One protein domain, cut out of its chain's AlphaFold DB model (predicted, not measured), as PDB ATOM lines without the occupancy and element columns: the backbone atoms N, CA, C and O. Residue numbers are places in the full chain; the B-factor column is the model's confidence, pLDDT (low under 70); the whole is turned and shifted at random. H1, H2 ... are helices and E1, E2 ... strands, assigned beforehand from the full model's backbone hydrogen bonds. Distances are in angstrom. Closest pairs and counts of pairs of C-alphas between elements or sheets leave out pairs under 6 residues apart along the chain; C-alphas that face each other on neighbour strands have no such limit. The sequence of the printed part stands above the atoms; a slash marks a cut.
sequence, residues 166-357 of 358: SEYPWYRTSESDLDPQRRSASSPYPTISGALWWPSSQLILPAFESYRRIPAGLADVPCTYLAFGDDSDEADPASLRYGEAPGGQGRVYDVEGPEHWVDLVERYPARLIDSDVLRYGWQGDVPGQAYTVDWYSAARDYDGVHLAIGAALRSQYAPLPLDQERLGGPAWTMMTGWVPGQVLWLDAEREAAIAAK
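This is residues 166 to 357 of the 358 residues of an uncharacterized protein of Actinobaculum sp. 352 (UniProt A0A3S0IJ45). Two small sheets sit next to each other along the length of the body, E1 E7 E5 E2 toward one end and E3 E4 E6 toward the other, with H2 bridging them and H1 near the middle. Long loops, residues 166 to 198 and 212 to 251, run round this body, and H7 leads away from it at the last residues. The printed part has 192 residues with seven named helices and seven named strands, in the order H1 E1 E2 H2 E3 H3 E4 H4 E5 H5 H6 E6 E7 H7; the class is mixed, helices and strands, with under half of the residues in named elements. Both sheets are mixed, and the whole is compact, with a radius of gyration of the C-alphas of 16.7 A and spans of 48 by 42 by 29 A.

Go along from Ser 166: in the unnamed stretch to 198, look for residues 191 to 192, which pair, parallel, with residues 271 to 272 of E3, residues 269 to 272. H1, residues 199 to 202, comes closest to E1, residues 207 to 211, at the C-alphas of Ser 200 and Ala 207, 7.1 A apart. E1 is an edge strand of the sheet E1 E7 E5 E2, whose others are E7, residues 342 to 346, E5, residues 304 to 307, and E2, residues 252 to 255. E1 and E7 are antiparallel at 157 degrees, with N 210 and O 343 2.9 A apart. E7 and E5 are antiparallel at 160 degrees, with N 305 and O 344 at 2.9 A. E5 and E2 are parallel at 23 degrees, with N 255 and O 306 at 2.8 A. Next comes H2, residues 258 to 267, on this sheet and on the sheet E3 E4 E6, with E4 at residues 289 to 293 and E6 at residues 331 to 333. Over the second sheet its height is 5.4 A, its closest C-alphas to E4 are those of Val 265 and Val 293, 4.9 A apart, and it runs across the strands, at 89 degrees to E4 on the local plane. H2 on one face of E3 E4 E6 makes two layers, a sheet with a helix on one face. E3 and E4 are antiparallel at 126 degrees, with N 270 and O 292 at 2.8 A; E4 and E6 are parallel at 44 degrees, with N 291 and O 332 at 2.8 A. H3, residues 276 to 283, only grazes that sheet, its closest C-alpha to E4 being Gln 283, 7.8 A from that of Ala 290. H4, residues 295 to 301, is on both sheets and near H2; H2 and H4 on one face of E1 E7 E5 E2 make two layers there. The closest C-alphas of H4 and E7 are those of Ala 299 and Leu 346, 5.7 A apart. H5, residues 309 to 315, only just touches H2, with 3 pairs of C-alphas within 8 A, the closest Pro 258 and Ser 315 at 5.7 A, about perpendicular at 77 degrees. H6, residues 324 to 327, only grazes the sheet E3 E4 E6. H7, residues 348 to 355, is close to H4 but not clearly touching, the closest C-alphas Ala 299 and Ala 348 being 6.5 A apart. Every O i to N i+4 pair is within hydrogen-bond range in H2, H5 and H7, against 3 of 4 in H3 and 1 of 3 in H4, which has 3 of 4 O i to N i+3 pairs; H1 and H6 are too short for an i+4 pair.

Find C-alpha 199 at (83.980, 99.012, 122.868), where H1 begins. E1 and E4 each run 13.6 A from first to last C-alpha, and E7 13.0 A. H2 runs 14.1 A from C-alpha 258 at (99.335, 101.477, 126.463). H7 runs 10.6 A to C-alpha 355 at (67.947, 88.659, 135.358).

The C-alphas farthest apart are those of Ser 186 and Gly 217, 54.2 A. The printed part has no cut. The link from E1 to E2, 40 residues, is long. The mean pLDDT of the printed part is 73.1, and 82 residues are under 70, among them 171 to 187, 219 to 249 and 348 to 357.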
ATOM      1  N   SER A 166      83.738 115.437 138.908       80.81
ATOM      2  CA  SER A 166      83.228 116.787 138.625       80.81
ATOM      3  C   SER A 166      83.426 117.245 137.177       80.81
ATOM      4  O   SER A 166      82.751 118.175 136.736       80.81
ATOM      5  N   GLU A 167      84.334 116.605 136.441       81.00
ATOM      6  CA  GLU A 167      84.724 116.993 135.083       81.00
ATOM      7  C   GLU A 167      84.123 116.098 133.989       81.00
ATOM      8  O   GLU A 167      84.334 116.359 132.802       81.00
ATOM      9  N   TYR A 168      83.379 115.059 134.378       80.56
ATOM     10  CA  TYR A 168      82.830 114.047 133.476       80.56
ATOM     11  C   TYR A 168      81.320 113.922 133.686       80.56
ATOM     12  O   TYR A 168      80.870 113.074 134.464       80.56
ATOM     13  N   PRO A 169      80.512 114.767 133.025       76.81
ATOM     14  CA  PRO A 169      79.088 114.499 132.926       76.81
ATOM     15  C   PRO A 169      78.835 113.128 132.297       76.81
ATOM     16  O   PRO A 169      79.581 112.657 131.434       76.81
ATOM     17  N   TRP A 170      77.741 112.514 132.720       74.19
ATOM     18  CA  TRP A 170      77.314 111.203 132.265       74.19
ATOM     19  C   TRP A 170      75.874 111.263 131.775       74.19
ATOM     20  O   TRP A 170      75.073 112.080 132.234       74.19
ATOM     21  N   TYR A 171      75.523 110.380 130.856       68.12
ATOM     22  CA  TYR A 171      74.137 110.119 130.496       68.12
ATOM     23  C   TYR A 171      73.960 108.618 130.308       68.12
ATOM     24  O   TYR A 171      74.918 107.879 130.095       68.12
ATOM     25  N   ARG A 172      72.724 108.147 130.456       64.38
ATOM     26  CA  ARG A 172      72.377 106.761 130.149       64.38
ATOM     27  C   ARG A 172      71.720 106.744 128.783       64.38
ATOM     28  O   ARG A 172      70.678 107.378 128.619       64.38
ATOM     29  N   THR A 173      72.302 106.013 127.844       54.72
ATOM     30  CA  THR A 173      71.608 105.636 126.615       54.72
ATOM     31  C   THR A 173      70.408 104.754 126.978       54.72
ATOM     32  O   THR A 173      70.404 104.023 127.979       54.72
ATOM     33  N   SER A 174      69.316 104.891 126.229       44.72
ATOM     34  CA  SER A 174      68.156 104.010 126.360       44.72
ATOM     35  C   SER A 174      68.518 102.633 125.809       44.72
ATOM     36  O   SER A 174      68.770 102.543 124.620       44.72
ATOM     37  N   GLU A 175      68.539 101.625 126.688       47.25
ATOM     38  CA  GLU A 175      68.618 100.172 126.429       47.25
ATOM     39  C   GLU A 175      69.629  99.716 125.358       47.25
ATOM     40  O   GLU A 175      69.444  99.899 124.162       47.25
ATOM     41  N   SER A 176      70.701  99.045 125.795       42.75
ATOM     42  CA  SER A 176      71.636  98.391 124.880       42.75
ATOM     43  C   SER A 176      70.967  97.189 124.202       42.75
ATOM     44  O   SER A 176      70.765  96.152 124.838       42.75
ATOM     45  N   ASP A 177      70.671  97.312 122.911       37.88
ATOM     46  CA  ASP A 177      70.332  96.192 122.029       37.88
ATOM     47  C   ASP A 177      71.603  95.375 121.729       37.88
ATOM     48  O   ASP A 177      72.242  95.579 120.698       37.88
ATOM     49  N   LEU A 178      72.021  94.466 122.620       46.78
ATOM     50  CA  LEU A 178      73.173  93.591 122.352       46.78
ATOM     51  C   LEU A 178      72.907  92.113 122.678       46.78
ATOM     52  O   LEU A 178      72.317  91.759 123.697       46.78
ATOM     53  N   ASP A 179      73.359  91.258 121.753       41.19
ATOM     54  CA  ASP A 179      73.261  89.792 121.758       41.19
ATOM     55  C   ASP A 179      74.326  89.191 122.710       41.19
ATOM     56  O   ASP A 179      75.499  89.576 122.632       41.19
ATOM     57  N   PRO A 180      73.970  88.266 123.624       45.31
ATOM     58  CA  PRO A 180      74.903  87.708 124.600       45.31
ATOM     59  C   PRO A 180      76.159  87.073 123.980       45.31
ATOM     60  O   PRO A 180      76.079  86.258 123.055       45.31
ATOM     61  N   GLN A 181      77.333  87.313 124.579       48.03
ATOM     62  CA  GLN A 181      78.519  86.517 124.246       48.03
ATOM     63  C   GLN A 181      78.282  85.047 124.591       48.03
ATOM     64  O   GLN A 181      77.812  84.687 125.675       48.03
ATOM     65  N   ARG A 182      78.712  84.162 123.693       49.28
ATOM     66  CA  ARG A 182      78.728  82.723 123.943       49.28
ATOM     67  C   ARG A 182      80.080  82.312 124.507       49.28
ATOM     68  O   ARG A 182      81.075  82.275 123.791       49.28
ATOM     69  N   ARG A 183      80.111  81.908 125.780       47.59
ATOM     70  CA  ARG A 183      81.286  81.239 126.356       47.59
ATOM     71  C   ARG A 183      81.562  79.939 125.593       47.59
ATOM     72  O   ARG A 183      80.729  79.036 125.582       47.59
ATOM     73  N   SER A 184      82.736  79.835 124.972       45.88
ATOM     74  CA  SER A 184      83.207  78.578 124.386       45.88
ATOM     75  C   SER A 184      83.761  77.656 125.474       45.88
ATOM     76  O   SER A 184      84.561  78.084 126.301       45.88
ATOM     77  N   ALA A 185      83.397  76.372 125.442       50.50
ATOM     78  CA  ALA A 185      83.899  75.358 126.374       50.50
ATOM     79  C   ALA A 185      85.364  74.935 126.119       50.50
ATOM     80  O   ALA A 185      85.934  74.192 126.914       50.50
ATOM     81  N   SER A 186      85.974  75.362 125.005       58.09
ATOM     82  CA  SER A 186      87.307  74.918 124.558       58.09
ATOM     83  C   SER A 186      88.464  75.841 124.960       58.09
ATOM     84  O   SER A 186      89.605  75.608 124.561       58.09
ATOM     85  N   SER A 187      88.188  76.897 125.724       62.69
ATOM     86  CA  SER A 187      89.159  77.915 126.127       62.69
ATOM     87  C   SER A 187      89.092  78.137 127.640       62.69
ATOM     88  O   SER A 187      87.984  78.196 128.172       62.69
ATOM     89  N   PRO A 188      90.231  78.305 128.343       73.25
ATOM     90  CA  PRO A 188      90.210  78.715 129.750       73.25
ATOM     91  C   PRO A 188      89.696  80.154 129.921       73.25
ATOM     92  O   PRO A 188      89.260  80.527 131.006       73.25
ATOM     93  N   TYR A 189      89.726  80.946 128.846       83.38
ATOM     94  CA  TYR A 189      89.235  82.320 128.785       83.38
ATOM     95  C   TYR A 189      87.873  82.397 128.087       83.38
ATOM     96  O   TYR A 189      87.658  81.646 127.121       83.38
ATOM     97  N   PRO A 190      86.978  83.319 128.495       82.94
ATOM     98  CA  PRO A 190      85.755  83.591 127.752       82.94
ATOM     99  C   PRO A 190      86.083  83.974 126.310       82.94
ATOM    100  O   PRO A 190      87.180  84.429 125.982       82.94
ATOM    101  N   THR A 191      85.135  83.706 125.424       82.69
ATOM    102  CA  THR A 191      85.303  83.893 123.988       82.69
ATOM    103  C   THR A 191      84.180  84.783 123.478       82.69
ATOM    104  O   THR A 191      83.017  84.545 123.792       82.69
ATOM    105  N   ILE A 192      84.542  85.797 122.704       78.06
ATOM    106  CA  ILE A 192      83.659  86.820 122.156       78.06
ATOM    107  C   ILE A 192      83.613  86.620 120.645       78.06
ATOM    108  O   ILE A 192      84.643  86.637 119.970       78.06
ATOM    109  N   SER A 193      82.414  86.407 120.114       74.88
ATOM    110  CA  SER A 193      82.153  86.288 118.679       74.88
ATOM    111  C   SER A 193      81.314  87.466 118.212       74.88
ATOM    112  O   SER A 193      80.374  87.834 118.908       74.88
ATOM    113  N   GLY A 194      81.601  88.000 117.024       69.12
ATOM    114  CA  GLY A 194      80.805  89.089 116.448       69.12
ATOM    115  C   GLY A 194      81.082  90.469 117.052       69.12
ATOM    116  O   GLY A 194      80.270  91.365 116.855       69.12
ATOM    117  N   ALA A 195      82.211  90.642 117.752       71.50
ATOM    118  CA  ALA A 195      82.674  91.962 118.174       71.50
ATOM    119  C   ALA A 195      82.766  92.904 116.961       71.50
ATOM    120  O   ALA A 195      83.296  92.526 115.910       71.50
ATOM    121  N   LEU A 196      82.229  94.108 117.129       70.75
ATOM    122  CA  LEU A 196      82.277  95.200 116.163       70.75
ATOM    123  C   LEU A 196      83.300  96.239 116.620       70.75
ATOM    124  O   LEU A 196      83.992  96.047 117.617       70.75
ATOM    125  N   TRP A 197      83.422  97.326 115.860       66.69
ATOM    126  CA  TRP A 197      84.526  98.268 115.997       66.69
ATOM    127  C   TRP A 197      84.508  99.103 117.300       66.69
ATOM    128  O   TRP A 197      85.574  99.521 117.756       66.69
ATOM    129  N   TRP A 198      83.342  99.259 117.946       65.50
ATOM    130  CA  TRP A 198      83.155 100.020 119.190       65.50
ATOM    131  C   TRP A 198      83.269  99.172 120.480       65.50
ATOM    132  O   TRP A 198      82.919  97.985 120.468       65.50
ATOM    133  N   PRO A 199      83.723  99.737 121.622       63.84
ATOM    134  CA  PRO A 199      83.980  99.012 122.868       63.84
ATOM    135  C   PRO A 199      82.738  98.332 123.426       63.84
ATOM    136  O   PRO A 199      82.821  97.203 123.905       63.84
ATOM    137  N   SER A 200      81.574  98.984 123.331       62.47
ATOM    138  CA  SER A 200      80.335  98.415 123.858       62.47
ATOM    139  C   SER A 200      79.851  97.187 123.094       62.47
ATOM    140  O   SER A 200      79.231  96.323 123.699       62.47
ATOM    141  N   SER A 201      80.267  96.980 121.838       61.91
ATOM    142  CA  SER A 201      80.025  95.712 121.124       61.91
ATOM    143  C   SER A 201      80.773  94.517 121.726       61.91
ATOM    144  O   SER A 201      80.508  93.365 121.387       61.91
ATOM    145  N   GLN A 202      81.734  94.786 122.611       69.12
ATOM    146  CA  GLN A 202      82.512  93.785 123.330       69.12
ATOM    147  C   GLN A 202      81.956  93.567 124.746       69.12
ATOM    148  O   GLN A 202      82.505  92.758 125.489       69.12
ATOM    149  N   LEU A 203      80.869  94.251 125.121       66.44
ATOM    150  CA  LEU A 203      80.202  94.157 126.418       66.44
ATOM    151  C   LEU A 203      78.955  93.266 126.325       66.44
ATOM    152  O   LEU A 203      78.209  93.323 125.357       66.44
ATOM    153  N   ILE A 204      78.713  92.459 127.363       60.75
ATOM    154  CA  ILE A 204      77.396  91.832 127.620       60.75
ATOM    155  C   ILE A 204      76.605  92.651 128.647       60.75
ATOM    156  O   ILE A 204      75.388  92.544 128.749       60.75
ATOM    157  N   LEU A 205      77.312  93.450 129.446       62.97
ATOM    158  CA  LEU A 205      76.716  94.243 130.505       62.97
ATOM    159  C   LEU A 205      76.050  95.482 129.911       62.97
ATOM    160  O   LEU A 205      76.625  96.085 128.999       62.97
ATOM    161  N   PRO A 206      74.912  95.928 130.474       64.69
ATOM    162  CA  PRO A 206      74.480  97.296 130.277       64.69
ATOM    163  C   PRO A 206      75.649  98.213 130.638       64.69
ATOM    164  O   PRO A 206      76.250  98.097 131.709       64.69
ATOM    165  N   ALA A 207      75.988  99.103 129.722       70.69
ATOM    166  CA  ALA A 207      77.038 100.076 129.920       70.69
ATOM    167  C   ALA A 207      76.506 101.453 129.575       70.69
ATOM    168  O   ALA A 207      75.551 101.607 128.813       70.69
ATOM    169  N   PHE A 208      77.110 102.459 130.183       73.94
ATOM    170  CA  PHE A 208      76.849 103.839 129.832       73.94
ATOM    171  C   PHE A 208      78.147 104.625 129.879       73.94
ATOM    172  O   PHE A 208      79.165 104.169 130.406       73.94
ATOM    173  N   GLU A 209      78.100 105.811 129.298       76.19
ATOM    174  CA  GLU A 209      79.297 106.524 128.903       76.19
ATOM    175  C   GLU A 209      79.349 107.889 129.585       76.19
ATOM    176  O   GLU A 209      78.337 108.511 129.929       76.19
ATOM    177  N   SER A 210      80.560 108.346 129.869       78.25
ATOM    178  CA  SER A 210      80.826 109.697 130.364       78.25
ATOM    179  C   SER A 210      82.002 110.268 129.621       78.25
ATOM    180  O   SER A 210      82.930 109.537 129.298       78.25
ATOM    181  N   TYR A 211      81.993 111.571 129.392       77.75
ATOM    182  CA  TYR A 211      82.997 112.206 128.549       77.75
ATOM    183  C   TYR A 211      83.607 113.384 129.272       77.75
ATOM    184  O   TYR A 211      82.934 114.091 130.029       77.75
ATOM    185  N   ARG A 212      84.892 113.609 129.017       80.81
ATOM    186  CA  ARG A 212      85.604 114.742 129.583       80.81
ATOM    187  C   ARG A 212      85.052 116.056 129.033       80.81
ATOM    188  O   ARG A 212      84.990 116.275 127.823       80.81
ATOM    189  N   ARG A 213      84.728 116.982 129.936       77.62
ATOM    190  CA  ARG A 213      84.407 118.364 129.574       77.62
ATOM    191  C   ARG A 213      85.652 119.098 129.065       77.62
ATOM    192  O   ARG A 213      86.703 119.069 129.708       77.62
ATOM    193  N   ILE A 214      85.505 119.831 127.960       78.25
ATOM    194  CA  ILE A 214      86.548 120.744 127.472       78.25
ATOM    195  C   ILE A 214      86.609 121.975 128.389       78.25
ATOM    196  O   ILE A 214      85.566 122.588 128.646       78.25
ATOM    197  N   PRO A 215      87.799 122.390 128.865       81.31
ATOM    198  CA  PRO A 215      87.948 123.629 129.617       81.31
ATOM    199  C   PRO A 215      87.417 124.856 128.861       81.31
ATOM    200  O   PRO A 215      87.565 124.985 127.643       81.31
ATOM    201  N   ALA A 216      86.822 125.795 129.603       78.50
ATOM    202  CA  ALA A 216      86.293 127.031 129.036       78.50
ATOM    203  C   ALA A 216      87.387 127.828 128.299       78.50
ATOM    204  O   ALA A 216      88.498 127.985 128.801       78.50
ATOM    205  N   GLY A 217      87.062 128.350 127.113       73.62
ATOM    206  CA  GLY A 217      87.993 129.124 126.281       73.62
ATOM    207  C   GLY A 217      88.889 128.294 125.353       73.62
ATOM    208  O   GLY A 217      89.621 128.879 124.558       73.62
ATOM    209  N   LEU A 218      88.813 126.958 125.409       74.44
ATOM    210  CA  LEU A 218      89.484 126.062 124.456       74.44
ATOM    211  C   LEU A 218      88.544 125.476 123.388       74.44
ATOM    212  O   LEU A 218      89.006 124.751 122.512       74.44
ATOM    213  N   ALA A 219      87.246 125.785 123.446       62.06
ATOM    214  CA  ALA A 219      86.228 125.215 122.567       62.06
ATOM    215  C   ALA A 219      85.531 126.286 121.714       62.06
ATOM    216  O   ALA A 219      84.965 127.225 122.268       62.06
ATOM    217  N   ASP A 220      85.487 126.066 120.395       55.28
ATOM    218  CA  ASP A 220      84.539 126.702 119.458       55.28
ATOM    219  C   ASP A 220      83.736 125.649 118.662       55.28
ATOM    220  O   ASP A 220      83.247 125.916 117.565       55.28
ATOM    221  N   VAL A 221      83.646 124.412 119.165       51.25
ATOM    222  CA  VAL A 221      83.273 123.250 118.342       51.25
ATOM    223  C   VAL A 221      81.799 122.856 118.537       51.25
ATOM    224  O   VAL A 221      81.374 122.687 119.680       51.25
ATOM    225  N   PRO A 222      81.014 122.658 117.459       44.12
ATOM    226  CA  PRO A 222      79.590 122.309 117.517       44.12
ATOM    227  C   PRO A 222      79.333 120.805 117.740       44.12
ATOM    228  O   PRO A 222      78.329 120.280 117.274       44.12
ATOM    229  N   CYS A 223      80.229 120.100 118.434       40.75
ATOM    230  CA  CYS A 223      80.041 118.693 118.789       40.75
ATOM    231  C   CYS A 223      79.649 118.629 120.276       40.75
ATOM    232  O   CYS A 223      80.483 118.891 121.140       40.75
ATOM    233  N   THR A 224      78.337 118.490 120.522       40.78
ATOM    234  CA  THR A 224      77.605 118.138 121.770       40.78
ATOM    235  C   THR A 224      78.183 118.496 123.151       40.78
ATOM    236  O   THR A 224      77.821 117.862 124.132       40.78
ATOM    237  N   TYR A 225      79.013 119.531 123.315       41.09
ATOM    238  CA  TYR A 225      79.601 119.931 124.614       41.09
ATOM    239  C   TYR A 225      80.368 118.812 125.364       41.09
ATOM    240  O   TYR A 225      80.824 119.021 126.493       41.09
ATOM    241  N   LEU A 226      80.538 117.654 124.728       48.44
ATOM    242  CA  LEU A 226      81.199 116.445 125.183       48.44
ATOM    243  C   LEU A 226      82.203 116.112 124.096       48.44
ATOM    244  O   LEU A 226      81.857 115.980 122.927       48.44
ATOM    245  N   ALA A 227      83.471 116.121 124.449       48.97
ATOM    246  CA  ALA A 227      84.505 116.037 123.446       48.97
ATOM    247  C   ALA A 227      84.720 114.595 122.972       48.97
ATOM    248  O   ALA A 227      84.751 113.682 123.794       48.97
ATOM    249  N   PHE A 228      85.002 114.486 121.667       52.25
ATOM    250  CA  PHE A 228      85.831 113.465 121.012       52.25
ATOM    251  C   PHE A 228      85.162 112.268 120.307       52.25
ATOM    252  O   PHE A 228      85.672 111.160 120.406       52.25
ATOM    253  N   GLY A 229      84.157 112.464 119.447       48.34
ATOM    254  CA  GLY A 229      84.041 111.586 118.268       48.34
ATOM    255  C   GLY A 229      82.659 111.219 117.759       48.34
ATOM    256  O   GLY A 229      81.647 111.587 118.332       48.34
ATOM    257  N   ASP A 230      82.686 110.500 116.636       45.97
ATOM    258  CA  ASP A 230      81.547 110.036 115.829       45.97
ATOM    259  C   ASP A 230      80.567 109.125 116.595       45.97
ATOM    260  O   ASP A 230      79.362 109.195 116.383       45.97
ATOM    261  N   ASP A 231      81.075 108.337 117.551       49.28
ATOM    262  CA  ASP A 231      80.286 107.363 118.324       49.28
ATOM    263  C   ASP A 231      79.836 107.873 119.694       49.28
ATOM    264  O   ASP A 231      79.230 107.122 120.461       49.28
ATOM    265  N   SER A 232      80.135 109.129 120.046       50.22
ATOM    266  CA  SER A 232      79.461 109.710 121.199       50.22
ATOM    267  C   SER A 232      78.031 109.995 120.777       50.22
ATOM    268  O   SER A 232      77.774 111.083 120.257       50.22
ATOM    269  N   ASP A 233      77.148 108.997 120.925       48.03
ATOM    270  CA  ASP A 233      75.703 109.104 120.707       48.03
ATOM    271  C   ASP A 233      75.283 110.532 121.057       48.03
ATOM    272  O   ASP A 233      75.570 110.998 122.166       48.03
ATOM    273  N   GLU A 234      74.712 111.265 120.093       52.44
ATOM    274  CA  GLU A 234      74.424 112.689 120.259       52.44
ATOM    275  C   GLU A 234      73.450 112.881 121.431       52.44
ATOM    276  O   GLU A 234      72.226 112.848 121.286       52.44
ATOM    277  N   ALA A 235      73.996 113.062 122.630       55.19
ATOM    278  CA  ALA A 235      73.206 113.241 123.823       55.19
ATOM    279  C   ALA A 235      72.711 114.680 123.857       55.19
ATOM    280  O   ALA A 235      73.495 115.632 123.795       55.19
ATOM    281  N   ASP A 236      71.399 114.844 124.014       60.00
ATOM    282  CA  ASP A 236      70.819 116.141 124.341       60.00
ATOM    283  C   ASP A 236      71.539 116.689 125.589       60.00
ATOM    284  O   ASP A 236      71.555 116.002 126.616       60.00
ATOM    285  N   PRO A 237      72.112 117.907 125.563       63.38
ATOM    286  CA  PRO A 237      72.716 118.520 126.741       63.38
ATOM    287  C   PRO A 237      71.806 118.517 127.982       63.38
ATOM    288  O   PRO A 237      72.298 118.446 129.107       63.38
ATOM    289  N   ALA A 238      70.477 118.539 127.810       65.50
ATOM    290  CA  ALA A 238      69.515 118.426 128.910       65.50
ATOM    291  C   ALA A 238      69.418 117.005 129.514       65.50
ATOM    292  O   ALA A 238      68.954 116.819 130.647       65.50
ATOM    293  N   SER A 239      69.852 115.981 128.778       64.81
ATOM    294  CA  SER A 239      69.932 114.592 129.244       64.81
ATOM    295  C   SER A 239      71.176 114.314 130.094       64.81
ATOM    296  O   SER A 239      71.189 113.337 130.846       64.81
ATOM    297  N   LEU A 240      72.171 115.207 130.053       69.62
ATOM    298  CA  LEU A 240      73.393 115.081 130.836       69.62
ATOM    299  C   LEU A 240      73.105 115.182 132.334       69.62
ATOM    300  O   LEU A 240      72.194 115.876 132.806       69.62
ATOM    301  N   ARG A 241      73.891 114.441 133.101       69.62
ATOM    302  CA  ARG A 241      73.876 114.396 134.559       69.62
ATOM    303  C   ARG A 241      75.287 114.676 135.056       69.62
ATOM    304  O   ARG A 241      76.265 114.371 134.381       69.62
ATOM    305  N   TYR A 242      75.381 115.276 136.236       68.62
ATOM    306  CA  TYR A 242      76.639 115.711 136.839       68.62
ATOM    307  C   TYR A 242      76.778 115.118 138.240       68.62
ATOM    308  O   TYR A 242      75.776 114.941 138.936       68.62
ATOM    309  N   GLY A 243      78.017 114.869 138.665       66.50
ATOM    310  CA  GLY A 243      78.329 114.242 139.950       66.50
ATOM    311  C   GLY A 243      78.635 112.753 139.806       66.50
ATOM    312  O   GLY A 243      78.959 112.289 138.717       66.50
ATOM    313  N   GLU A 244      78.554 112.012 140.910       65.19
ATOM    314  CA  GLU A 244      78.856 110.576 140.916       65.19
ATOM    315  C   GLU A 244      77.951 109.817 139.935       65.19
ATOM    316  O   GLU A 244      76.727 109.991 139.917       65.19
ATOM    317  N   ALA A 245      78.567 108.999 139.081       64.69
ATOM    318  CA  ALA A 245      77.849 108.146 138.151       64.69
ATOM    319  C   ALA A 245      77.088 107.041 138.918       64.69
ATOM    320  O   ALA A 245      77.618 106.474 139.877       64.69
ATOM    321  N   PRO A 246      75.843 106.713 138.533       58.06
ATOM    322  CA  PRO A 246      75.030 105.735 139.236       58.06
ATOM    323  C   PRO A 246      75.523 104.321 138.928       58.06
ATOM    324  O   PRO A 246      75.439 103.883 137.780       58.06
ATOM    325  N   GLY A 247      75.965 103.606 139.967       55.47
ATOM    326  CA  GLY A 247      76.369 102.198 139.882       55.47
ATOM    327  C   GLY A 247      77.736 101.856 140.481       55.47
ATOM    328  O   GLY A 247      78.191 100.739 140.281       55.47
ATOM    329  N   GLY A 248      78.405 102.761 141.209       55.81
ATOM    330  CA  GLY A 248      79.729 102.459 141.760       55.81
ATOM    331  C   GLY A 248      80.105 103.206 143.033       55.81
ATOM    332  O   GLY A 248      79.618 104.299 143.301       55.81
ATOM    333  N   GLN A 249      81.041 102.625 143.787       57.75
ATOM    334  CA  GLN A 249      81.753 103.273 144.899       57.75
ATOM    335  C   GLN A 249      82.855 104.228 144.392       57.75
ATOM    336  O   GLN A 249      83.676 104.698 145.179       57.75
ATOM    337  N   GLY A 250      82.910 104.476 143.078       70.50
ATOM    338  CA  GLY A 250      83.934 105.288 142.422       70.50
ATOM    339  C   GLY A 250      85.209 104.512 142.074       70.50
ATOM    340  O   GLY A 250      86.268 105.122 141.939       70.50
ATOM    341  N   ARG A 251      85.145 103.177 141.940       87.19
ATOM    342  CA  ARG A 251      86.306 102.335 141.603       87.19
ATOM    343  C   ARG A 251      86.571 102.379 140.100       87.19
ATOM    344  O   ARG A 251      86.128 101.502 139.363       87.19
ATOM    345  N   VAL A 252      87.278 103.403 139.642       89.94
ATOM    346  CA  VAL A 252      87.622 103.569 138.222       89.94
ATOM    347  C   VAL A 252      89.044 103.081 137.952       89.94
ATOM    348  O   VAL A 252      89.963 103.414 138.697       89.94
ATOM    349  N   TYR A 253      89.226 102.284 136.896       93.81
ATOM    350  CA  TYR A 253      90.554 101.958 136.371       93.81
ATOM    351  C   TYR A 253      90.971 103.006 135.333       93.81
ATOM    352  O   TYR A 253      90.292 103.172 134.320       93.81
ATOM    353  N   ASP A 254      92.074 103.711 135.581       94.44
ATOM    354  CA  ASP A 254      92.607 104.733 134.678       94.44
ATOM    355  C   ASP A 254      93.603 104.131 133.676       94.44
ATOM    356  O   ASP A 254      94.700 103.697 134.032       94.44
ATOM    357  N   VAL A 255      93.257 104.169 132.392       94.94
ATOM    358  CA  VAL A 255      94.168 103.859 131.288       94.94
ATOM    359  C   VAL A 255      94.932 105.132 130.924       94.94
ATOM    360  O   VAL A 255      94.505 105.919 130.080       94.94
ATOM    361  N   GLU A 256      96.069 105.348 131.589       93.38
ATOM    362  CA  GLU A 256      96.954 106.509 131.343       93.38
ATOM    363  C   GLU A 256      97.966 106.272 130.197       93.38
ATOM    364  O   GLU A 256      98.624 107.201 129.727       93.38
ATOM    365  N   GLY A 257      98.070 105.031 129.711       90.88
ATOM    366  CA  GLY A 257      99.021 104.626 128.681       90.88
ATOM    367  C   GLY A 257      98.759 103.213 128.142       90.88
ATOM    368  O   GLY A 257      97.931 102.483 128.696       90.88
ATOM    369  N   PRO A 258      99.459 102.808 127.066       89.69
ATOM    370  CA  PRO A 258      99.335 101.477 126.463       89.69
ATOM    371  C   PRO A 258      99.609 100.340 127.449       89.69
ATOM    372  O   PRO A 258      98.964  99.299 127.382       89.69
ATOM    373  N   GLU A 259     100.546 100.532 128.374       92.69
ATOM    374  CA  GLU A 259     100.891  99.565 129.411       92.69
ATOM    375  C   GLU A 259      99.723  99.270 130.357       92.69
ATOM    376  O   GLU A 259      99.541  98.121 130.749       92.69
ATOM    377  N   HIS A 260      98.898 100.271 130.673       95.00
ATOM    378  CA  HIS A 260      97.711 100.089 131.507       95.00
ATOM    379  C   HIS A 260      96.607  99.346 130.746       95.00
ATOM    380  O   HIS A 260      95.915  98.508 131.314       95.00
ATOM    381  N   TRP A 261      96.468  99.587 129.440       93.44
ATOM    382  CA  TRP A 261      95.553  98.789 128.623       93.44
ATOM    383  C   TRP A 261      95.986  97.321 128.551       93.44
ATOM    384  O   TRP A 261      95.171  96.421 128.754       93.44
ATOM    385  N   VAL A 262      97.277  97.078 128.301       93.94
ATOM    386  CA  VAL A 262      97.851  95.726 128.291       93.94
ATOM    387  C   VAL A 262      97.632  95.038 129.638       93.94
ATOM    388  O   VAL A 262      97.126  93.920 129.653       93.94
ATOM    389  N   ASP A 263      97.918  95.710 130.758       95.56
ATOM    390  CA  ASP A 263      97.673  95.173 132.105       95.56
ATOM    391  C   ASP A 263      96.199  94.795 132.318       95.56
ATOM    392  O   ASP A 263      95.903  93.694 132.790       95.56
ATOM    393  N   LEU A 264      95.261  95.654 131.909       95.06
ATOM    394  CA  LEU A 264      93.829  95.386 132.033       95.06
ATOM    395  C   LEU A 264      93.399  94.143 131.239       95.06
ATOM    396  O   LEU A 264      92.698  93.280 131.776       95.06
ATOM    397  N   VAL A 265      93.839  94.029 129.982       93.69
ATOM    398  CA  VAL A 265      93.522  92.885 129.112       93.69
ATOM    399  C   VAL A 265      94.181  91.608 129.621       93.69
ATOM    400  O   VAL A 265      93.546  90.558 129.653       93.69
ATOM    401  N   GLU A 266      95.436  91.668 130.065       94.31
ATOM    402  CA  GLU A 266      96.105  90.504 130.639       94.31
ATOM    403  C   GLU A 266      95.418  90.051 131.922       94.31
ATOM    404  O   GLU A 266      95.270  88.845 132.136       94.31
ATOM    405  N   ARG A 267      94.972  90.987 132.770       94.62
ATOM    406  CA  ARG A 267      94.267  90.694 134.023       94.62
ATOM    407  C   ARG A 267      92.902  90.051 133.789       94.62
ATOM    408  O   ARG A 267      92.584  89.097 134.499       94.62
ATOM    409  N   TYR A 268      92.153  90.506 132.786       92.19
ATOM    410  CA  TYR A 268      90.847  89.948 132.418       92.19
ATOM    411  C   TYR A 268      90.809  89.586 130.932       92.19
ATOM    412  O   TYR A 268      90.183  90.288 130.146       92.19
ATOM    413  N   PRO A 269      91.461  88.499 130.506       92.62
ATOM    414  CA  PRO A 269      91.566  88.193 129.090       92.62
ATOM    415  C   PRO A 269      90.270  87.571 128.570       92.62
ATOM    416  O   PRO A 269      89.799  86.554 129.080       92.62
ATOM    417  N   ALA A 270      89.741  88.136 127.490       88.06
ATOM    418  CA  ALA A 270      88.695  87.553 126.665       88.06
ATOM    419  C   ALA A 270      89.208  87.366 125.237       88.06
ATOM    420  O   ALA A 270      89.760  88.282 124.630       88.06
ATOM    421  N   ARG A 271      89.037  86.167 124.683       88.88
ATOM    422  CA  ARG A 271      89.463  85.853 123.313       88.88
ATOM    423  C   ARG A 271      88.469  86.416 122.315       88.88
ATOM    424  O   ARG A 271      87.283  86.118 122.422       88.88
ATOM    425  N   LEU A 272      88.950  87.116 121.297       83.62
ATOM    426  CA  LEU A 272      88.131  87.479 120.143       83.62
ATOM    427  C   LEU A 272      88.223  86.363 119.094       83.62
ATOM    428  O   LEU A 272      89.321  85.929 118.737       83.62
ATOM    429  N   ILE A 273      87.086  85.847 118.625       79.50
ATOM    430  CA  ILE A 273      87.086  84.906 117.498       79.50
ATOM    431  C   ILE A 273      87.334  85.684 116.211       79.50
ATOM    432  O   ILE A 273      86.712  86.722 115.988       79.50
ATOM    433  N   ASP A 274      88.202  85.126 115.367       68.38
ATOM    434  CA  ASP A 274      88.442  85.608 114.011       68.38
ATOM    435  C   ASP A 274      87.116  85.783 113.250       68.38
ATOM    436  O   ASP A 274      86.277  84.878 113.185       68.38
ATOM    437  N   SER A 275      86.916  86.977 112.715       69.50
ATOM    438  CA  SER A 275      85.763  87.378 111.915       69.50
ATOM    439  C   SER A 275      86.271  88.251 110.777       69.50
ATOM    440  O   SER A 275      87.334  88.848 110.906       69.50
ATOM    441  N   ASP A 276      85.525  88.382 109.678       68.44
ATOM    442  CA  ASP A 276      85.941  89.278 108.589       68.44
ATOM    443  C   ASP A 276      86.154  90.719 109.100       68.44
ATOM    444  O   ASP A 276      87.107  91.381 108.702       68.44
ATOM    445  N   VAL A 277      85.337  91.171 110.061       67.50
ATOM    446  CA  VAL A 277      85.486  92.486 110.711       67.50
ATOM    447  C   VAL A 277      86.789  92.571 111.506       67.50
ATOM    448  O   VAL A 277      87.530  93.538 111.362       67.50
ATOM    449  N   LEU A 278      87.103  91.555 112.314       69.56
ATOM    450  CA  LEU A 278      88.350  91.524 113.077       69.56
ATOM    451  C   LEU A 278      89.554  91.425 112.135       69.56
ATOM    452  O   LEU A 278      90.524  92.154 112.294       69.56
ATOM    453  N   ARG A 279      89.497  90.555 111.131       68.12
ATOM    454  CA  ARG A 279      90.608  90.281 110.224       68.12
ATOM    455  C   ARG A 279      90.936  91.469 109.332       68.12
ATOM    456  O   ARG A 279      92.080  91.910 109.308       68.12
ATOM    457  N   TYR A 280      89.944  91.963 108.598       65.06
ATOM    458  CA  TYR A 280      90.143  93.012 107.598       65.06
ATOM    459  C   TYR A 280      90.056  94.416 108.199       65.06
ATOM    460  O   TYR A 280      90.712  95.322 107.699       65.06
ATOM    461  N   GLY A 281      89.310  94.588 109.294       62.09
ATOM    462  CA  GLY A 281      89.147  95.887 109.942       62.09
ATOM    463  C   GLY A 281      90.180  96.193 111.025       62.09
ATOM    464  O   GLY A 281      90.487  97.362 111.241       62.09
ATOM    465  N   TRP A 282      90.683  95.187 111.754       67.00
ATOM    466  CA  TRP A 282      91.485  95.419 112.967       67.00
ATOM    467  C   TRP A 282      92.869  94.768 112.938       67.00
ATOM    468  O   TRP A 282      93.869  95.392 113.282       67.00
ATOM    469  N   GLN A 283      92.920  93.485 112.595       68.06
ATOM    470  CA  GLN A 283      94.102  92.646 112.722       68.06
ATOM    471  C   GLN A 283      95.087  92.874 111.577       68.06
ATOM    472  O   GLN A 283      96.297  92.861 111.805       68.06
ATOM    473  N   GLY A 284      94.586  93.039 110.350       68.31
ATOM    474  CA  GLY A 284      95.423  93.019 109.156       68.31
ATOM    475  C   GLY A 284      96.289  91.756 109.130       68.31
ATOM    476  O   GLY A 284      95.790  90.642 109.297       68.31
ATOM    477  N   ASP A 285      97.600  91.945 108.991       69.06
ATOM    478  CA  ASP A 285      98.587  90.860 108.966       69.06
ATOM    479  C   ASP A 285      99.240  90.575 110.333       69.06
ATOM    480  O   ASP A 285     100.184  89.785 110.421       69.06
ATOM    481  N   VAL A 286      98.754  91.185 111.425       73.00
ATOM    482  CA  VAL A 286      99.309  90.961 112.768       73.00
ATOM    483  C   VAL A 286      99.134  89.484 113.158       73.00
ATOM    484  O   VAL A 286      98.005  88.984 113.234       73.00
ATOM    485  N   PRO A 287     100.230  88.750 113.427       75.88
ATOM    486  CA  PRO A 287     100.146  87.333 113.742       75.88
ATOM    487  C   PRO A 287      99.669  87.104 115.181       75.88
ATOM    488  O   PRO A 287     100.031  87.834 116.104       75.88
ATOM    489  N   GLY A 288      98.940  86.009 115.394       85.81
ATOM    490  CA  GLY A 288      98.539  85.547 116.724       85.81
ATOM    491  C   GLY A 288      97.070  85.784 117.062       85.81
ATOM    492  O   GLY A 288      96.268  86.181 116.220       85.81
ATOM    493  N   GLN A 289      96.720  85.478 118.308       88.75
ATOM    494  CA  GLN A 289      95.358  85.552 118.826       88.75
ATOM    495  C   GLN A 289      95.065  86.950 119.385       88.75
ATOM    496  O   GLN A 289      95.776  87.429 120.268       88.75
ATOM    497  N   ALA A 290      93.976  87.559 118.919       87.00
ATOM    498  CA  ALA A 290      93.457  88.806 119.467       87.00
ATOM    499  C   ALA A 290      92.740  88.571 120.806       87.00
ATOM    500  O   ALA A 290      91.949  87.624 120.936       87.00
ATOM    501  N   TYR A 291      92.983  89.453 121.770       89.88
ATOM    502  CA  TYR A 291      92.295  89.495 123.054       89.88
ATOM    503  C   TYR A 291      91.769  90.902 123.359       89.88
ATOM    504  O   TYR A 291      92.351  91.913 122.962       89.88
ATOM    505  N   THR A 292      90.687  90.940 124.127       89.06
ATOM    506  CA  THR A 292      90.124  92.135 124.762       89.06
ATOM    507  C   THR A 292      89.804  91.833 126.229       89.06
ATOM    508  O   THR A 292      90.213  90.794 126.752       89.06
ATOM    509  N   VAL A 293      89.097  92.733 126.903       88.62
ATOM    510  CA  VAL A 293      88.732  92.630 128.313       88.62
ATOM    511  C   VAL A 293      87.503  91.725 128.496       88.62
ATOM    512  O   VAL A 293      86.472  91.895 127.848       88.62
ATOM    513  N   ASP A 294      87.582  90.772 129.424       86.06
ATOM    514  CA  ASP A 294      86.418  90.121 130.028       86.06
ATOM    515  C   ASP A 294      85.754  91.107 130.989       86.06
ATOM    516  O   ASP A 294      86.026  91.135 132.194       86.06
ATOM    517  N   TRP A 295      84.882  91.937 130.431       82.44
ATOM    518  CA  TRP A 295      84.201  93.003 131.155       82.44
ATOM    519  C   TRP A 295      83.316  92.506 132.297       82.44
ATOM    520  O   TRP A 295      83.171  93.200 133.299       82.44
ATOM    521  N   TYR A 296      82.787  91.284 132.200       79.06
ATOM    522  CA  TYR A 296      82.027  90.671 133.288       79.06
ATOM    523  C   TYR A 296      82.915  90.401 134.505       79.06
ATOM    524  O   TYR A 296      82.513  90.599 135.651       79.06
ATOM    525  N   SER A 297      84.149  89.953 134.269       84.06
ATOM    526  CA  SER A 297      85.115  89.774 135.350       84.06
ATOM    527  C   SER A 297      85.699  91.095 135.837       84.06
ATOM    528  O   SER A 297      85.840  91.256 137.048       84.06
ATOM    529  N   ALA A 298      85.959  92.047 134.937       87.56
ATOM    530  CA  ALA A 298      86.439  93.379 135.300       87.56
ATOM    531  C   ALA A 298      85.442  94.141 136.190       87.56
ATOM    532  O   ALA A 298      85.865  94.787 137.149       87.56
ATOM    533  N   ALA A 299      84.133  93.990 135.950       83.69
ATOM    534  CA  ALA A 299      83.067  94.637 136.723       83.69
ATOM    535  C   ALA A 299      83.036  94.247 138.216       83.69
ATOM    536  O   ALA A 299      82.410  94.919 139.036       83.69
ATOM    537  N   ARG A 300      83.711  93.159 138.610       84.81
ATOM    538  CA  ARG A 300      83.850  92.788 140.030       84.81
ATOM    539  C   ARG A 300      84.802  93.720 140.775       84.81
ATOM    540  O   ARG A 300      84.591  94.024 141.954       84.81
ATOM    541  N   ASP A 301      85.822  94.195 140.072       89.12
ATOM    542  CA  ASP A 301      86.919  94.962 140.649       89.12
ATOM    543  C   ASP A 301      86.761  96.463 140.375       89.12
ATOM    544  O   ASP A 301      87.162  97.274 141.214       89.12
ATOM    545  N   TYR A 302      86.124  96.826 139.258       89.44
ATOM    546  CA  TYR A 302      85.948  98.205 138.811       89.44
ATOM    547  C   TYR A 302      84.497  98.504 138.444       89.44
ATOM    548  O   TYR A 302      83.816  97.684 137.840       89.44
ATOM    549  N   ASP A 303      84.062  99.715 138.767       84.62
ATOM    550  CA  ASP A 303      82.748 100.241 138.396       84.62
ATOM    551  C   ASP A 303      82.793 100.901 137.005       84.62
ATOM    552  O   ASP A 303      81.785 100.997 136.308       84.62
ATOM    553  N   GLY A 304      83.978 101.344 136.575       86.88
ATOM    554  CA  GLY A 304      84.194 101.905 135.249       86.88
ATOM    555  C   GLY A 304      85.661 101.907 134.842       86.88
ATOM    556  O   GLY A 304      86.560 101.724 135.668       86.88
ATOM    557  N   VAL A 305      85.905 102.121 133.554       90.62
ATOM    558  CA  VAL A 305      87.251 102.243 132.994       90.62
ATOM    559  C   VAL A 305      87.353 103.541 132.211       90.62
ATOM    560  O   VAL A 305      86.540 103.805 131.326       90.62
ATOM    561  N   HIS A 306      88.336 104.359 132.571       91.94
ATOM    562  CA  HIS A 306      88.604 105.660 131.977       91.94
ATOM    563  C   HIS A 306      89.772 105.565 130.994       91.94
ATOM    564  O   HIS A 306      90.830 105.049 131.348       91.94
ATOM    565  N   LEU A 307      89.602 106.101 129.785       90.81
ATOM    566  CA  LEU A 307      90.669 106.246 128.798       90.81
ATOM    567  C   LEU A 307      91.168 107.691 128.762       90.81
ATOM    568  O   LEU A 307      90.481 108.573 128.249       90.81
ATOM    569  N   ALA A 308      92.392 107.937 129.233       92.12
ATOM    570  CA  ALA A 308      92.999 109.257 129.109       92.12
ATOM    571  C   ALA A 308      93.254 109.608 127.630       92.12
ATOM    572  O   ALA A 308      93.662 108.763 126.829       92.12
ATOM    573  N   ILE A 309      93.092 110.882 127.266       90.62
ATOM    574  CA  ILE A 309      93.322 111.370 125.893       90.62
ATOM    575  C   ILE A 309      94.771 111.115 125.457       90.62
ATOM    576  O   ILE A 309      95.029 110.690 124.331       90.62
ATOM    577  N   GLY A 310      95.729 111.325 126.365       90.06
ATOM    578  CA  GLY A 310      97.139 111.035 126.117       90.06
ATOM    579  C   GLY A 310      97.403 109.556 125.830       90.06
ATOM    580  O   GLY A 310      98.222 109.242 124.966       90.06
ATOM    581  N   ALA A 311      96.683 108.649 126.494       90.06
ATOM    582  CA  ALA A 311      96.779 107.213 126.246       90.06
ATOM    583  C   ALA A 311      96.221 106.858 124.864       90.06
ATOM    584  O   ALA A 311      96.888 106.171 124.083       90.06
ATOM    585  N   ALA A 312      95.044 107.400 124.534       87.88
ATOM    586  CA  ALA A 312      94.393 107.225 123.242       87.88
ATOM    587  C   ALA A 312      95.309 107.646 122.081       87.88
ATOM    588  O   ALA A 312      95.595 106.849 121.187       87.88
ATOM    589  N   LEU A 313      95.875 108.856 122.146       87.19
ATOM    590  CA  LEU A 313      96.810 109.361 121.134       87.19
ATOM    591  C   LEU A 313      98.060 108.490 120.980       87.19
ATOM    592  O   LEU A 313      98.626 108.420 119.899       87.19
ATOM    593  N   ARG A 314      98.511 107.808 122.033       85.06
ATOM    594  CA  ARG A 314      99.724 106.983 121.966       85.06
ATOM    595  C   ARG A 314      99.494 105.571 121.455       85.06
ATOM    596  O   ARG A 314     100.469 104.914 121.115       85.06
ATOM    597  N   SER A 315      98.263 105.068 121.474       82.44
ATOM    598  CA  SER A 315      98.074 103.614 121.387       82.44
ATOM    599  C   SER A 315      96.737 103.127 120.849       82.44
ATOM    600  O   SER A 315      96.607 101.943 120.536       82.44
ATOM    601  N   GLN A 316      95.747 104.001 120.697       82.56
ATOM    602  CA  GLN A 316      94.472 103.596 120.130       82.56
ATOM    603  C   GLN A 316      94.638 103.209 118.662       82.56
ATOM    604  O   GLN A 316      95.276 103.925 117.889       82.56
ATOM    605  N   TYR A 317      94.063 102.069 118.284       79.00
ATOM    606  CA  TYR A 317      94.232 101.451 116.966       79.00
ATOM    607  C   TYR A 317      95.672 101.043 116.624       79.00
ATOM    608  O   TYR A 317      96.031 100.947 115.452       79.00
ATOM    609  N   ALA A 318      96.513 100.825 117.636       79.94
ATOM    610  CA  ALA A 318      97.786 100.138 117.477       79.94
ATOM    611  C   ALA A 318      97.670  98.714 118.050       79.94
ATOM    612  O   ALA A 318      97.165  98.552 119.165       79.94
ATOM    613  N   PRO A 319      98.163  97.678 117.348       81.56
ATOM    614  CA  PRO A 319      98.278  96.349 117.926       81.56
ATOM    615  C   PRO A 319      99.356  96.358 119.017       81.56
ATOM    616  O   PRO A 319     100.522  96.678 118.770       81.56
ATOM    617  N   LEU A 320      98.964  95.989 120.231       86.00
ATOM    618  CA  LEU A 320      99.824  95.920 121.405       86.00
ATOM    619  C   LEU A 320     100.089  94.452 121.762       86.00
ATOM    620  O   LEU A 320      99.141  93.670 121.872       86.00
ATOM    621  N   PRO A 321     101.358  94.046 121.933       88.62
ATOM    622  CA  PRO A 321     101.687  92.674 122.290       88.62
ATOM    623  C   PRO A 321     101.253  92.364 123.727       88.62
ATOM    624  O   PRO A 321     101.389  93.205 124.612       88.62
ATOM    625  N   LEU A 322     100.797  91.132 123.951       91.19
ATOM    626  CA  LEU A 322     100.463  90.598 125.274       91.19
ATOM    627  C   LEU A 322     101.475  89.531 125.711       91.19
ATOM    628  O   LEU A 322     102.219  88.983 124.888       91.19
ATOM    629  N   ASP A 323     101.475  89.197 127.000       90.94
ATOM    630  CA  ASP A 323     102.267  88.117 127.579       90.94
ATOM    631  C   ASP A 323     101.885  86.752 126.979       90.94
ATOM    632  O   ASP A 323     100.878  86.119 127.307       90.94
ATOM    633  N   GLN A 324     102.754  86.282 126.087       88.88
ATOM    634  CA  GLN A 324     102.593  85.032 125.353       88.88
ATOM    635  C   GLN A 324     102.774  83.796 126.237       88.88
ATOM    636  O   GLN A 324     102.191  82.754 125.938       88.88
ATOM    637  N   GLU A 325     103.572  83.886 127.308       86.62
ATOM    638  CA  GLU A 325     103.756  82.775 128.246       86.62
ATOM    639  C   GLU A 325     102.474  82.570 129.052       86.62
ATOM    640  O   GLU A 325     101.992  81.444 129.185       86.62
ATOM    641  N   ARG A 326     101.862  83.674 129.497       87.25
ATOM    642  CA  ARG A 326     100.569  83.667 130.191       87.25
ATOM    643  C   ARG A 326      99.420  83.192 129.296       87.25
ATOM    644  O   ARG A 326      98.538  82.464 129.754       87.25
ATOM    645  N   LEU A 327      99.402  83.613 128.032       87.81
ATOM    646  CA  LEU A 327      98.287  83.363 127.110       87.81
ATOM    647  C   LEU A 327      98.485  82.137 126.202       87.81
ATOM    648  O   LEU A 327      97.580  81.789 125.441       87.81
ATOM    649  N   GLY A 328      99.622  81.444 126.312       85.38
ATOM    650  CA  GLY A 328      99.881  80.169 125.638       85.38
ATOM    651  C   GLY A 328     100.244  80.281 124.152       85.38
ATOM    652  O   GLY A 328     100.041  79.322 123.406       85.38
ATOM    653  N   GLY A 329     100.766  81.426 123.707       88.44
ATOM    654  CA  GLY A 329     101.197  81.655 122.325       88.44
ATOM    655  C   GLY A 329     101.208  83.134 121.921       88.44
ATOM    656  O   GLY A 329     100.913  83.995 122.748       88.44
ATOM    657  N   PRO A 330     101.535  83.452 120.651       89.44
ATOM    658  CA  PRO A 330     101.481  84.815 120.132       89.44
ATOM    659  C   PRO A 330     100.100  85.440 120.345       89.44
ATOM    660  O   PRO A 330      99.094  84.917 119.858       89.44
ATOM    661  N   ALA A 331     100.066  86.547 121.080       90.31
ATOM    662  CA  ALA A 331      98.847  87.215 121.505       90.31
ATOM    663  C   ALA A 331      99.012  88.734 121.432       90.31
ATOM    664  O   ALA A 331     100.105  89.265 121.667       90.31
ATOM    665  N   TRP A 332      97.922  89.419 121.107       89.69
ATOM    666  CA  TRP A 332      97.883  90.869 120.982       89.69
ATOM    667  C   TRP A 332      96.508  91.419 121.375       89.69
ATOM    668  O   TRP A 332      95.520  90.687 121.433       89.69
ATOM    669  N   THR A 333      96.456  92.716 121.646       88.50
ATOM    670  CA  THR A 333      95.228  93.478 121.882       88.50
ATOM    671  C   THR A 333      95.273  94.797 121.125       88.50
ATOM    672  O   THR A 333      96.333  95.220 120.671       88.50
ATOM    673  N   MET A 334      94.135  95.462 120.997       85.50
ATOM    674  CA  MET A 334      94.041  96.800 120.439       85.50
ATOM    675  C   MET A 334      92.871  97.532 121.087       85.50
ATOM    676  O   MET A 334      91.810  96.946 121.290       85.50
ATOM    677  N   MET A 335      93.059  98.815 121.392       83.25
ATOM    678  CA  MET A 335      91.955  99.694 121.784       83.25
ATOM    679  C   MET A 335      91.236 100.185 120.533       83.25
ATOM    680  O   MET A 335      91.864 100.816 119.680       83.25
ATOM    681  N   THR A 336      89.935  99.916 120.432       74.94
ATOM    682  CA  THR A 336      89.129 100.210 119.240       74.94
ATOM    683  C   THR A 336      87.824 100.913 119.590       74.94
ATOM    684  O   THR A 336      87.166 100.531 120.554       74.94
ATOM    685  N   GLY A 337      87.466 101.935 118.807       69.00
ATOM    686  CA  GLY A 337      86.195 102.667 118.882       69.00
ATOM    687  C   GLY A 337      85.955 103.408 120.195       69.00
ATOM    688  O   GLY A 337      84.829 103.776 120.500       69.00
ATOM    689  N   TRP A 338      86.990 103.568 121.020       77.88
ATOM    690  CA  TRP A 338      86.855 104.198 122.325       77.88
ATOM    691  C   TRP A 338      87.077 105.699 122.203       77.88
ATOM    692  O   TRP A 338      88.077 106.133 121.634       77.88
ATOM    693  N   VAL A 339      86.159 106.509 122.710       78.94
ATOM    694  CA  VAL A 339      86.303 107.959 122.624       78.94
ATOM    695  C   VAL A 339      87.438 108.408 123.566       78.94
ATOM    696  O   VAL A 339      87.453 108.037 124.742       78.94
ATOM    697  N   PRO A 340      88.432 109.189 123.096       85.12
ATOM    698  CA  PRO A 340      89.460 109.746 123.974       85.12
ATOM    699  C   PRO A 340      88.840 110.537 125.131       85.12
ATOM    700  O   PRO A 340      87.964 111.364 124.916       85.12
ATOM    701  N   GLY A 341      89.292 110.328 126.368       84.81
ATOM    702  CA  GLY A 341      88.709 111.006 127.532       84.81
ATOM    703  C   GLY A 341      87.335 110.469 127.941       84.81
ATOM    704  O   GLY A 341      86.608 111.159 128.656       84.81
ATOM    705  N   GLN A 342      86.954 109.276 127.487       82.31
ATOM    706  CA  GLN A 342      85.714 108.617 127.877       82.31
ATOM    707  C   GLN A 342      85.898 107.754 129.128       82.31
ATOM    708  O   GLN A 342      86.960 107.180 129.369       82.31
ATOM    709  N   VAL A 343      84.826 107.621 129.904       85.19
ATOM    710  CA  VAL A 343      84.648 106.573 130.907       85.19
ATOM    711  C   VAL A 343      83.544 105.640 130.445       85.19
ATOM    712  O   VAL A 343      82.435 106.089 130.151       85.19
ATOM    713  N   LEU A 344      83.853 104.350 130.414       82.94
ATOM    714  CA  LEU A 344      82.890 103.282 130.204       82.94
ATOM    715  C   LEU A 344      82.491 102.700 131.562       82.94
ATOM    716  O   LEU A 344      83.331 102.114 132.247       82.94
ATOM    717  N   TRP A 345      81.231 102.862 131.955       82.94
ATOM    718  CA  TRP A 345      80.701 102.336 133.216       82.94
ATOM    719  C   TRP A 345      80.112 100.942 133.035       82.94
ATOM    720  O   TRP A 345      79.366 100.701 132.086       82.94
ATOM    721  N   LEU A 346      80.427 100.038 133.962       80.69
ATOM    722  CA  LEU A 346      80.027  98.632 133.936       80.69
ATOM    723  C   LEU A 346      78.848  98.424 134.903       80.69
ATOM    724  O   LEU A 346      79.039  98.374 136.115       80.69
ATOM    725  N   ASP A 347      77.614  98.305 134.400       70.56
ATOM    726  CA  ASP A 347      76.399  98.227 135.235       70.56
ATOM    727  C   ASP A 347      75.987  96.763 135.520       70.56
ATOM    728  O   ASP A 347      74.951  96.265 135.066       70.56
ATOM    729  N   ALA A 348      76.828  96.047 136.275       61.84
ATOM    730  CA  ALA A 348      76.594  94.642 136.638       61.84
ATOM    731  C   ALA A 348      75.405  94.444 137.604       61.84
ATOM    732  O   ALA A 348      74.741  93.406 137.578       61.84
ATOM    733  N   GLU A 349      75.089  95.437 138.444       60.09
ATOM    734  CA  GLU A 349      73.917  95.382 139.328       60.09
ATOM    735  C   GLU A 349      72.604  95.452 138.537       60.09
ATOM    736  O   GLU A 349      71.630  94.779 138.889       60.09
ATOM    737  N   ARG A 350      72.565  96.212 137.434       58.09
ATOM    738  CA  ARG A 350      71.404  96.243 136.539       58.09
ATOM    739  C   ARG A 350      71.223  94.947 135.765       58.09
ATOM    740  O   ARG A 350      70.079  94.539 135.596       58.09
ATOM    741  N   GLU A 351      72.297  94.275 135.352       55.28
ATOM    742  CA  GLU A 351      72.198  92.920 134.788       55.28
ATOM    743  C   GLU A 351      71.532  91.967 135.794       55.28
ATOM    744  O   GLU A 351      70.553  91.303 135.459       55.28
ATOM    745  N   ALA A 352      71.976  91.971 137.057       55.84
ATOM    746  CA  ALA A 352      71.369  91.156 138.110       55.84
ATOM    747  C   ALA A 352      69.895  91.529 138.374       55.84
ATOM    748  O   ALA A 352      69.062  90.653 138.608       55.84
ATOM    749  N   ALA A 353      69.546  92.817 138.304       53.62
ATOM    750  CA  ALA A 353      68.175  93.297 138.472       53.62
ATOM    751  C   ALA A 353      67.257  92.995 137.270       53.62
ATOM    752  O   ALA A 353      66.041  92.905 137.453       53.62
ATOM    753  N   ILE A 354      67.812  92.861 136.060       50.75
ATOM    754  CA  ILE A 354      67.106  92.390 134.859       50.75
ATOM    755  C   ILE A 354      66.916  90.871 134.950       50.75
ATOM    756  O   ILE A 354      65.786  90.403 134.888       50.75
ATOM    757  N   ALA A 355      67.980  90.118 135.237       53.50
ATOM    758  CA  ALA A 355      67.947  88.659 135.358       53.50
ATOM    759  C   ALA A 355      67.072  88.140 136.516       53.50
ATOM    760  O   ALA A 355      66.657  86.991 136.493       53.50
ATOM    761  N   ALA A 356      66.800  88.958 137.539       51.53
ATOM    762  CA  ALA A 356      65.884  88.614 138.632       51.53
ATOM    763  C   ALA A 356      64.398  88.878 138.311       51.53
ATOM    764  O   ALA A 356      63.532  88.547 139.127       51.53
ATOM    765  N   LYS A 357      64.101  89.544 137.188       46.81
ATOM    766  CA  LYS A 357      62.734  89.822 136.716       46.81
ATOM    767  C   LYS A 357      62.255  88.840 135.643       46.81
ATOM    768  O   LYS A 357      61.043  88.770 135.437       46.81
TER     769      LYS A 357